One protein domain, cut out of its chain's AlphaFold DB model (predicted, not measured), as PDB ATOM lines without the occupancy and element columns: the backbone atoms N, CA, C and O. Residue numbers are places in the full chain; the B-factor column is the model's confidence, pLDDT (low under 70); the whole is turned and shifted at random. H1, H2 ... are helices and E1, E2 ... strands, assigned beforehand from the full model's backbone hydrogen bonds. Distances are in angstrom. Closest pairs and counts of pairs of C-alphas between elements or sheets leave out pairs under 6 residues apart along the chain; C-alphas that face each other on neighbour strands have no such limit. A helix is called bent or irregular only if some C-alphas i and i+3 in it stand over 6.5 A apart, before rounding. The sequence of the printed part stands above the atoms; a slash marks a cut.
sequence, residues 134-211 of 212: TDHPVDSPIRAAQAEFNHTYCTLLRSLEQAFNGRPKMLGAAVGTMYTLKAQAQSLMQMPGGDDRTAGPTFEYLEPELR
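What this domain is: This is residues 134 to 211 of the 212 residues of the protein "Ferritin-like domain-containing protein" of Kribbella soli (UniProt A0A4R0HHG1). The domain is a long helical hairpin, H1 and H2 side by side and running opposite ways, with a small turned-back tip beyond the end where H1 begins and H2 ends. The tip is made by the short strand E1 and residues 195 to 198; from there residues 199 to 206 fold back along the hairpin, and residues 207 to 211 end the printed part in a short turn to the side of H1. The printed part has 78 residues, with two named helices and one named strand in the order H1, H2, E1, and its class is mostly helix. It is only just loose, close to compact, with a radius of gyration of the C-alphas of 14.1 A. Its outline is flat, 47 by 25 by 13 A.

Where its parts are: The printed part begins at Thr 134, with C-alpha at (-6.130, -8.108, 17.954). H1 is residues 141 to 164, the longest helix with 24 residues and 34.8 A from first to last C-alpha; C-alpha 141 is at (0.075, -3.236, 28.251) and C-alpha 164 at (-32.014, 9.984, 25.363). H2 is residues 170 to 188, 26.6 A long. E1 is residues 192 to 194, 5.8 A long, and ends with C-alpha 194 at (6.251, -0.492, 17.518).

How they stand to each other: H1 and H2 touch, with 27 pairs of C-alphas within 8 A; the closest C-alphas are those of Ala 163 and Met 170, 5.0 A apart. Their lines stand at a shallow tilt of 19 degrees, and they run opposite ways as a helical hairpin, with centres 8.8 A apart. In both helices each O i to N i+4 pair is within hydrogen-bond range, and neither is bent. The closest C-alphas of H1 and E1 are those of Ile 142 and Gly 193, 7.6 A apart, the one pair within 8 A. H2 and E1 are apart, though they follow each other in the chain. E1 pairs with no named strand; its residues 192 to 194 are paired, antiparallel, with residues 197 to 198.

The domain as a whole: The two C-alphas farthest apart are those of Gly 166 and Asp 195, at 46.9 A, while those of Thr 134 and Arg 211, the first and last printed, are 17.9 A apart. The printed part has no cut. The link from H1 to H2, of five residues, and the link from H2 to E1, of three, are tight. Residues 195 to 211 hold no named element, and their C-alphas lie 6 to 24 A from the mean of the C-alphas. The mean pLDDT of the printed part is 94.1, and no printed residue is under 70; E1 has a mean of 89.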
ATOM      1  N   THR A 134      -6.827  -6.956  18.541       95.38
ATOM      2  CA  THR A 134      -6.130  -8.108  17.954       95.38
ATOM      3  C   THR A 134      -4.804  -7.751  17.285       95.38
ATOM      4  O   THR A 134      -4.032  -8.659  16.988       95.38
ATOM      5  N   ASP A 135      -4.495  -6.462  17.103       93.00
ATOM      6  CA  ASP A 135      -3.190  -6.018  16.602       93.00
ATOM      7  C   ASP A 135      -2.078  -6.173  17.657       93.00
ATOM      8  O   ASP A 135      -0.897  -6.063  17.324       93.00
ATOM      9  N   HIS A 136      -2.438  -6.417  18.923       92.81
ATOM     10  CA  HIS A 136      -1.509  -6.474  20.046       92.81
ATOM     11  C   HIS A 136      -1.587  -7.819  20.805       92.81
ATOM     12  O   HIS A 136      -2.666  -8.421  20.917       92.81
ATOM     13  N   PRO A 137      -0.461  -8.315  21.364       94.31
ATOM     14  CA  PRO A 137      -0.449  -9.541  22.164       94.31
ATOM     15  C   PRO A 137      -1.436  -9.485  23.336       94.31
ATOM     16  O   PRO A 137      -1.646  -8.413  23.910       94.31
ATOM     17  N   VAL A 138      -2.014 -10.640  23.696       93.00
ATOM     18  CA  VAL A 138      -3.032 -10.778  24.763       93.00
ATOM     19  C   VAL A 138      -2.580 -10.119  26.067       93.00
ATOM     20  O   VAL A 138      -3.340  -9.348  26.644       93.00
ATOM     21  N   ASP A 139      -1.321 -10.328  26.450       93.88
ATOM     22  CA  ASP A 139      -0.760  -9.850  27.719       93.88
ATOM     23  C   ASP A 139      -0.022  -8.505  27.595       93.88
ATOM     24  O   ASP A 139       0.723  -8.102  28.490       93.88
ATOM     25  N   SER A 140      -0.178  -7.798  26.470       96.12
ATOM     26  CA  SER A 140       0.512  -6.521  26.271       96.12
ATOM     27  C   SER A 140      -0.158  -5.376  27.049       96.12
ATOM     28  O   SER A 140      -1.391  -5.281  27.073       96.12
ATOM     29  N   PRO A 141       0.626  -4.427  27.603       97.12
ATOM     30  CA  PRO A 141       0.075  -3.236  28.251       97.12
ATOM     31  C   PRO A 141      -0.835  -2.413  27.332       97.12
ATOM     32  O   PRO A 141      -1.831  -1.858  27.786       97.12
ATOM     33  N   ILE A 142      -0.521  -2.359  26.030       97.50
ATOM     34  CA  ILE A 142      -1.336  -1.651  25.032       97.50
ATOM     35  C   ILE A 142      -2.724  -2.276  24.939       97.50
ATOM     36  O   ILE A 142      -3.721  -1.564  25.025       97.50
ATOM     37  N   ARG A 143      -2.800  -3.604  24.802       97.19
ATOM     38  CA  ARG A 143      -4.083  -4.296  24.693       97.19
ATOM     39  C   ARG A 143      -4.914  -4.145  25.962       97.19
ATOM     40  O   ARG A 143      -6.124  -3.959  25.865       97.19
ATOM     41  N   ALA A 144      -4.280  -4.177  27.135       97.69
ATOM     42  CA  ALA A 144      -4.960  -3.917  28.402       97.69
ATOM     43  C   ALA A 144      -5.571  -2.502  28.439       97.69
ATOM     44  O   ALA A 144      -6.757  -2.359  28.740       97.69
ATOM     45  N   ALA A 145      -4.804  -1.479  28.050       98.31
ATOM     46  CA  ALA A 145      -5.279  -0.096  27.985       98.31
ATOM     47  C   ALA A 145      -6.382   0.108  26.925       98.31
ATOM     48  O   ALA A 145      -7.353   0.822  27.167       98.31
ATOM     49  N   GLN A 146      -6.285  -0.549  25.766       98.06
ATOM     50  CA  GLN A 146      -7.331  -0.533  24.736       98.06
ATOM     51  C   GLN A 146      -8.615  -1.226  25.207       98.06
ATOM     52  O   GLN A 146      -9.712  -0.744  24.937       98.06
ATOM     53  N   ALA A 147      -8.498  -2.337  25.938       97.44
ATOM     54  CA  ALA A 147      -9.652  -3.038  26.487       97.44
ATOM     55  C   ALA A 147     -10.367  -2.173  27.533       97.44
ATOM     56  O   ALA A 147     -11.594  -2.071  27.516       97.44
ATOM     57  N   GLU A 148      -9.605  -1.499  28.399       98.00
ATOM     58  CA  GLU A 148     -10.146  -0.522  29.344       98.00
ATOM     59  C   GLU A 148     -10.856   0.630  28.619       98.00
ATOM     60  O   GLU A 148     -12.006   0.939  28.935       98.00
ATOM     61  N   PHE A 149     -10.224   1.191  27.583       98.44
ATOM     62  CA  PHE A 149     -10.825   2.219  26.738       98.44
ATOM     63  C   PHE A 149     -12.168   1.765  26.140       98.44
ATOM     64  O   PHE A 149     -13.147   2.506  26.197       98.44
ATOM     65  N   ASN A 150     -12.254   0.540  25.609       98.25
ATOM     66  CA  ASN A 150     -13.493   0.010  25.027       98.25
ATOM     67  C   ASN A 150     -14.603  -0.165  26.077       98.25
ATOM     68  O   ASN A 150     -15.764   0.148  25.806       98.25
ATOM     69  N   HIS A 151     -14.268  -0.586  27.302       97.94
ATOM     70  CA  HIS A 151     -15.235  -0.613  28.404       97.94
ATOM     71  C   HIS A 151     -15.768   0.788  28.734       97.94
ATOM     72  O   HIS A 151     -16.979   0.968  28.912       97.94
ATOM     73  N   THR A 152     -14.888   1.789  28.797       98.12
ATOM     74  CA  THR A 152     -15.275   3.183  29.050       98.12
ATOM     75  C   THR A 152     -16.114   3.741  27.899       98.12
ATOM     76  O   THR A 152     -17.133   4.388  28.143       98.12
ATOM     77  N   TYR A 153     -15.770   3.414  26.653       98.25
ATOM     78  CA  TYR A 153     -16.541   3.777  25.465       98.25
ATOM     79  C   TYR A 153     -17.962   3.193  25.492       98.25
ATOM     80  O   TYR A 153     -18.936   3.937  25.383       98.25
ATOM     81  N   CYS A 154     -18.125   1.890  25.743       97.81
ATOM     82  CA  CYS A 154     -19.452   1.284  25.897       97.81
ATOM     83  C   CYS A 154     -20.231   1.861  27.091       97.81
ATOM     84  O   CYS A 154     -21.455   1.987  27.030       97.81
ATOM     85  N   THR A 155     -19.544   2.243  28.172       96.31
ATOM     86  CA  THR A 155     -20.167   2.927  29.319       96.31
ATOM     87  C   THR A 155     -20.712   4.303  28.936       96.31
ATOM     88  O   THR A 155     -21.824   4.652  29.348       96.31
ATOM     89  N   LEU A 156     -19.969   5.056  28.117       97.06
ATOM     90  CA  LEU A 156     -20.417   6.329  27.558       97.06
ATOM     91  C   LEU A 156     -21.671   6.126  26.703       97.06
ATOM     92  O   LEU A 156     -22.688   6.759  26.974       97.06
ATOM     93  N   LEU A 157     -21.624   5.197  25.741       96.50
ATOM     94  CA  LEU A 157     -22.759   4.892  24.863       96.50
ATOM     95  C   LEU A 157     -24.008   4.504  25.663       96.50
ATOM     96  O   LEU A 157     -25.083   5.042  25.429       96.50
ATOM     97  N   ARG A 158     -23.867   3.638  26.675       94.44
ATOM     98  CA  ARG A 158     -24.980   3.235  27.549       94.44
ATOM     99  C   ARG A 158     -25.560   4.409  28.346       94.44
ATOM    100  O   ARG A 158     -26.765   4.450  28.575       94.44
ATOM    101  N   SER A 159     -24.717   5.328  28.814       94.38
ATOM    102  CA  SER A 159     -25.175   6.514  29.550       94.38
ATOM    103  C   SER A 159     -25.932   7.484  28.642       94.38
ATOM    104  O   SER A 159     -26.973   7.993  29.050       94.38
ATOM    105  N   LEU A 160     -25.456   7.686  27.407       94.56
ATOM    106  CA  LEU A 160     -26.143   8.483  26.385       94.56
ATOM    107  C   LEU A 160     -27.482   7.852  25.985       94.56
ATOM    108  O   LEU A 160     -28.498   8.536  26.007       94.56
ATOM    109  N   GLU A 161     -27.507   6.540  25.740       93.69
ATOM    110  CA  GLU A 161     -28.735   5.789  25.450       93.69
ATOM    111  C   GLU A 161     -29.775   5.980  26.562       93.69
ATOM    112  O   GLU A 161     -30.936   6.284  26.300       93.69
ATOM    113  N   GLN A 162     -29.375   5.861  27.832       92.62
ATOM    114  CA  GLN A 162     -30.290   6.106  28.948       92.62
ATOM    115  C   GLN A 162     -30.749   7.566  29.019       92.62
ATOM    116  O   GLN A 162     -31.916   7.814  29.324       92.62
ATOM    117  N   ALA A 163     -29.854   8.522  28.748       90.31
ATOM    118  CA  ALA A 163     -30.187   9.942  28.747       90.31
ATOM    119  C   ALA A 163     -31.265  10.258  27.703       90.31
ATOM    120  O   ALA A 163     -32.291  10.837  28.057       90.31
ATOM    121  N   PHE A 164     -31.076   9.789  26.469       87.50
ATOM    122  CA  PHE A 164     -32.014   9.984  25.363       87.50
ATOM    123  C   PHE A 164     -33.315   9.176  25.514       87.50
ATOM    124  O   PHE A 164     -34.347   9.561  24.974       87.50
ATOM    125  N   ASN A 165     -33.322   8.108  26.319       89.81
ATOM    126  CA  ASN A 165     -34.517   7.300  26.594       89.81
ATOM    127  C   ASN A 165     -35.207   7.629  27.931       89.81
ATOM    128  O   ASN A 165     -35.783   6.755  28.585       89.81
ATOM    129  N   GLY A 166     -35.193   8.903  28.336       83.62
ATOM    130  CA  GLY A 166     -36.007   9.394  29.454       83.62
ATOM    131  C   GLY A 166     -35.330   9.353  30.825       83.62
ATOM    132  O   GLY A 166     -36.010   9.441  31.848       83.62
ATOM    133  N   ARG A 167     -33.995   9.244  30.885       88.25
ATOM    134  CA  ARG A 167     -33.214   9.443  32.122       88.25
ATOM    135  C   ARG A 167     -32.238  10.613  31.974       88.25
ATOM    136  O   ARG A 167     -31.029  10.400  32.041       88.25
ATOM    137  N   PRO A 168     -32.718  11.862  31.854       84.62
ATOM    138  CA  PRO A 168     -31.889  13.015  31.486       84.62
ATOM    139  C   PRO A 168     -30.692  13.271  32.416       84.62
ATOM    140  O   PRO A 168     -29.637  13.724  31.980       84.62
ATOM    141  N   LYS A 169     -30.797  12.892  33.697       86.44
ATOM    142  CA  LYS A 169     -29.692  12.977  34.669       86.44
ATOM    143  C   LYS A 169     -28.451  12.162  34.265       86.44
ATOM    144  O   LYS A 169     -27.357  12.467  34.730       86.44
ATOM    145  N   MET A 170     -28.603  11.159  33.395       89.88
ATOM    146  CA  MET A 170     -27.490  10.357  32.878       89.88
ATOM    147  C   MET A 170     -26.560  11.147  31.954       89.88
ATOM    148  O   MET A 170     -25.414  10.738  31.782       89.88
ATOM    149  N   LEU A 171     -26.989  12.304  31.431       89.00
ATOM    150  CA  LEU A 171     -26.133  13.155  30.604       89.00
ATOM    151  C   LEU A 171     -24.905  13.658  31.379       89.00
ATOM    152  O   LEU A 171     -23.796  13.622  30.857       89.00
ATOM    153  N   GLY A 172     -25.061  14.037  32.652       87.44
ATOM    154  CA  GLY A 172     -23.926  14.450  33.488       87.44
ATOM    155  C   GLY A 172     -22.906  13.324  33.702       87.44
ATOM    156  O   GLY A 172     -21.699  13.547  33.623       87.44
ATOM    157  N   ALA A 173     -23.384  12.089  33.897       89.38
ATOM    158  CA  ALA A 173     -22.523  10.909  33.988       89.38
ATOM    159  C   ALA A 173     -21.820  10.605  32.652       89.38
ATOM    160  O   ALA A 173     -20.637  10.251  32.639       89.38
ATOM    161  N   ALA A 174     -22.515  10.794  31.525       92.94
ATOM    162  CA  ALA A 174     -21.929  10.677  30.194       92.94
ATOM    163  C   ALA A 174     -20.794  11.696  29.999       92.94
ATOM    164  O   ALA A 174     -19.693  11.299  29.630       92.94
ATOM    165  N   VAL A 175     -21.009  12.970  30.346       92.12
ATOM    166  CA  VAL A 175     -19.973  14.021  30.286       92.12
ATOM    167  C   VAL A 175     -18.760  13.664  31.148       92.12
ATOM    168  O   VAL A 175     -17.627  13.753  30.676       92.12
ATOM    169  N   GLY A 176     -18.967  13.193  32.382       92.06
ATOM    170  CA  GLY A 176     -17.869  12.699  33.223       92.06
ATOM    171  C   GLY A 176     -17.081  11.568  32.550       92.06
ATOM    172  O   GLY A 176     -15.852  11.589  32.523       92.06
ATOM    173  N   THR A 177     -17.787  10.628  31.916       96.25
ATOM    174  CA  THR A 177     -17.176   9.515  31.172       96.25
ATOM    175  C   THR A 177     -16.393   9.997  29.943       96.25
ATOM    176  O   THR A 177     -15.343   9.434  29.641       96.25
ATOM    177  N   MET A 178     -16.835  11.062  29.259       95.88
ATOM    178  CA  MET A 178     -16.106  11.653  28.124       95.88
ATOM    179  C   MET A 178     -14.717  12.166  28.531       95.88
ATOM    180  O   MET A 178     -13.760  11.985  27.778       95.88
ATOM    181  N   TYR A 179     -14.573  12.761  29.722       95.94
ATOM    182  CA  TYR A 179     -13.261  13.191  30.225       95.94
ATOM    183  C   TYR A 179     -12.328  12.007  30.492       95.94
ATOM    184  O   TYR A 179     -11.155  12.062  30.117       95.94
ATOM    185  N   THR A 180     -12.849  10.918  31.065       97.38
ATOM    186  CA  THR A 180     -12.090   9.668  31.232       97.38
ATOM    187  C   THR A 180     -11.658   9.103  29.881       97.38
ATOM    188  O   THR A 180     -10.485   8.786  29.694       97.38
ATOM    189  N   LEU A 181     -12.579   9.054  28.912       97.38
ATOM    190  CA  LEU A 181     -12.309   8.551  27.566       97.38
ATOM    191  C   LEU A 181     -11.222   9.379  26.861       97.38
ATOM    192  O   LEU A 181     -10.308   8.819  26.255       97.38
ATOM    193  N   LYS A 182     -11.272  10.712  26.994       97.69
ATOM    194  CA  LYS A 182     -10.235  11.626  26.495       97.69
ATOM    195  C   LYS A 182      -8.871  11.310  27.110       97.69
ATOM    196  O   LYS A 182      -7.899  11.176  26.370       97.69
ATOM    197  N   ALA A 183      -8.794  11.178  28.435       98.25
ATOM    198  CA  ALA A 183      -7.540  10.885  29.125       98.25
ATOM    199  C   ALA A 183      -6.950   9.530  28.693       98.25
ATOM    200  O   ALA A 183      -5.758   9.443  28.395       98.25
ATOM    201  N   GLN A 184      -7.784   8.492  28.580       98.56
ATOM    202  CA  GLN A 184      -7.364   7.171  28.101       98.56
ATOM    203  C   GLN A 184      -6.877   7.213  26.643       98.56
ATOM    204  O   GLN A 184      -5.821   6.659  26.342       98.56
ATOM    205  N   ALA A 185      -7.587   7.907  25.742       98.00
ATOM    206  CA  ALA A 185      -7.153   8.074  24.352       98.00
ATOM    207  C   ALA A 185      -5.796   8.791  24.258       98.00
ATOM    208  O   ALA A 185      -4.908   8.338  23.536       98.00
ATOM    209  N   GLN A 186      -5.613   9.876  25.015       97.75
ATOM    210  CA  GLN A 186      -4.349  10.616  25.057       97.75
ATOM    211  C   GLN A 186      -3.200   9.763  25.602       97.75
ATOM    212  O   GLN A 186      -2.091   9.853  25.081       97.75
ATOM    213  N   SER A 187      -3.462   8.933  26.616       97.94
ATOM    214  CA  SER A 187      -2.486   7.983  27.156       97.94
ATOM    215  C   SER A 187      -2.089   6.939  26.108       97.94
ATOM    216  O   SER A 187      -0.905   6.774  25.823       97.94
ATOM    217  N   LEU A 188      -3.066   6.313  25.438       97.88
ATOM    218  CA  LEU A 188      -2.823   5.355  24.353       97.88
ATOM    219  C   LEU A 188      -1.963   5.957  23.234       97.88
ATOM    220  O   LEU A 188      -0.991   5.337  22.814       97.88
ATOM    221  N   MET A 189      -2.263   7.189  22.810       96.81
ATOM    222  CA  MET A 189      -1.507   7.897  21.768       96.81
ATOM    223  C   MET A 189      -0.061   8.239  22.151       96.81
ATOM    224  O   MET A 189       0.718   8.594  21.265       96.81
ATOM    225  N   GLN A 190       0.311   8.115  23.428       96.00
ATOM    226  CA  GLN A 190       1.681   8.276  23.926       96.00
ATOM    227  C   GLN A 190       2.404   6.936  24.121       96.00
ATOM    228  O   GLN A 190       3.626   6.916  24.261       96.00
ATOM    229  N   MET A 191       1.684   5.808  24.117       96.62
ATOM    230  CA  MET A 191       2.293   4.487  24.265       96.62
ATOM    231  C   MET A 191       3.019   4.086  22.971       96.62
ATOM    232  O   MET A 191       2.397   4.100  21.904       96.62
ATOM    233  N   PRO A 192       4.297   3.669  23.028       94.75
ATOM    234  CA  PRO A 192       5.003   3.143  21.861       94.75
ATOM    235  C   PRO A 192       4.322   1.873  21.336       94.75
ATOM    236  O   PRO A 192       4.190   0.895  22.064       94.75
ATOM    237  N   GLY A 193       3.889   1.886  20.074       86.94
ATOM    238  CA  GLY A 193       3.160   0.796  19.419       86.94
ATOM    239  C   GLY A 193       4.023  -0.129  18.554       86.94
ATOM    240  O   GLY A 193       3.477  -1.047  17.943       86.94
ATOM    241  N   GLY A 194       5.338   0.113  18.497       84.25
ATOM    242  CA  GLY A 194       6.251  -0.492  17.518       84.25
ATOM    243  C   GLY A 194       6.234   0.242  16.172       84.25
ATOM    244  O   GLY A 194       5.383   1.098  15.941       84.25
ATOM    245  N   ASP A 195       7.186  -0.076  15.290       84.50
ATOM    246  CA  ASP A 195       7.292   0.468  13.921       84.50
ATOM    247  C   ASP A 195       7.238   2.008  13.830       84.50
ATOM    248  O   ASP A 195       6.567   2.559  12.955       84.50
ATOM    249  N   ASP A 196       7.891   2.706  14.768       89.06
ATOM    250  CA  ASP A 196       7.869   4.174  14.902       89.06
ATOM    251  C   ASP A 196       6.456   4.783  15.020       89.06
ATOM    252  O   ASP A 196       6.228   5.957  14.722       89.06
ATOM    253  N   ARG A 197       5.483   3.982  15.471       93.75
ATOM    254  CA  ARG A 197       4.097   4.395  15.704       93.75
ATOM    255  C   ARG A 197       3.743   4.362  17.178       93.75
ATOM    256  O   ARG A 197       4.359   3.654  17.975       93.75
ATOM    257  N   THR A 198       2.696   5.092  17.535       96.44
ATOM    258  CA  THR A 198       2.062   4.989  18.850       96.44
ATOM    259  C   THR A 198       0.783   4.161  18.787       96.44
ATOM    260  O   THR A 198       0.191   3.969  17.717       96.44
ATOM    261  N   ALA A 199       0.370   3.619  19.931       96.88
ATOM    262  CA  ALA A 199      -0.915   2.949  20.058       96.88
ATOM    263  C   ALA A 199      -2.071   3.953  19.928       96.88
ATOM    264  O   ALA A 199      -1.873   5.164  19.894       96.88
ATOM    265  N   GLY A 200      -3.298   3.448  19.843       96.94
ATOM    266  CA  GLY A 200      -4.476   4.297  19.731       96.94
ATOM    267  C   GLY A 200      -5.741   3.625  20.255       96.94
ATOM    268  O   GLY A 200      -5.760   2.400  20.427       96.94
ATOM    269  N   PRO A 201      -6.788   4.425  20.513       97.69
ATOM    270  CA  PRO A 201      -8.104   3.925  20.884       97.69
ATOM    271  C   PRO A 201      -8.718   3.096  19.756       97.69
ATOM    272  O   PRO A 201      -8.661   3.482  18.590       97.69
ATOM    273  N   THR A 202      -9.324   1.964  20.110       97.69
ATOM    274  CA  THR A 202      -9.887   1.014  19.136       97.69
ATOM    275  C   THR A 202     -11.377   1.232  18.879       97.69
ATOM    276  O   THR A 202     -11.867   0.841  17.827       97.69
ATOM    277  N   PHE A 203     -12.095   1.866  19.821       97.31
ATOM    278  CA  PHE A 203     -13.553   2.084  19.760       97.31
ATOM    279  C   PHE A 203     -14.355   0.805  19.462       97.31
ATOM    280  O   PHE A 203     -15.422   0.854  18.851       97.31
ATOM    281  N   GLU A 204     -13.848  -0.356  19.878       97.12
ATOM    282  CA  GLU A 204     -14.546  -1.615  19.648       97.12
ATOM    283  C   GLU A 204     -15.728  -1.707  20.609       97.12
ATOM    284  O   GLU A 204     -15.608  -1.460  21.814       97.12
ATOM    285  N   TYR A 205     -16.884  -2.064  20.061       95.88
ATOM    286  CA  TYR A 205     -18.074  -2.302  20.853       95.88
ATOM    287  C   TYR A 205     -17.981  -3.671  21.528       95.88
ATOM    288  O   TYR A 205     -17.729  -4.684  20.881       95.88
ATOM    289  N   LEU A 206     -18.201  -3.692  22.838       95.19
ATOM    290  CA  LEU A 206     -18.261  -4.912  23.631       95.19
ATOM    291  C   LEU A 206     -19.714  -5.339  23.786       95.19
ATOM    292  O   LEU A 206     -20.552  -4.513  24.161       95.19
ATOM    293  N   GLU A 207     -20.009  -6.616  23.568       93.31
ATOM    294  CA  GLU A 207     -21.333  -7.173  23.860       93.31
ATOM    295  C   GLU A 207     -21.708  -6.985  25.342       93.31
ATOM    296  O   GLU A 207     -20.809  -6.924  26.189       93.31
ATOM    297  N   PRO A 208     -23.002  -6.839  25.686       89.25
ATOM    298  CA  PRO A 208     -23.447  -6.565  27.054       89.25
ATOM    299  C   PRO A 208     -22.860  -7.499  28.116       89.25
ATOM    300  O   PRO A 208     -22.512  -7.031  29.198       89.25
ATOM    301  N   GLU A 209     -22.698  -8.781  27.795       91.06
ATOM    302  CA  GLU A 209     -22.196  -9.828  28.690       91.06
ATOM    303  C   GLU A 209     -20.700  -9.681  28.989       91.06
ATOM    304  O   GLU A 209     -20.208 -10.194  29.991       91.06
ATOM    305  N   LEU A 210     -19.972  -8.977  28.120       86.81
ATOM    306  CA  LEU A 210     -18.539  -8.731  28.255       86.81
ATOM    307  C   LEU A 210     -18.239  -7.419  28.982       86.81
ATOM    308  O   LEU A 210     -17.072  -7.098  29.181       86.81
ATOM    309  N   ARG A 211     -19.253  -6.631  29.352       85.62
ATOM    310  CA  ARG A 211     -19.074  -5.347  30.045       85.62
ATOM    311  C   ARG A 211     -18.957  -5.567  31.554       85.62
ATOM    312  O   ARG A 211     -19.565  -6.480  32.102       85.62
TER     313      ARG A 211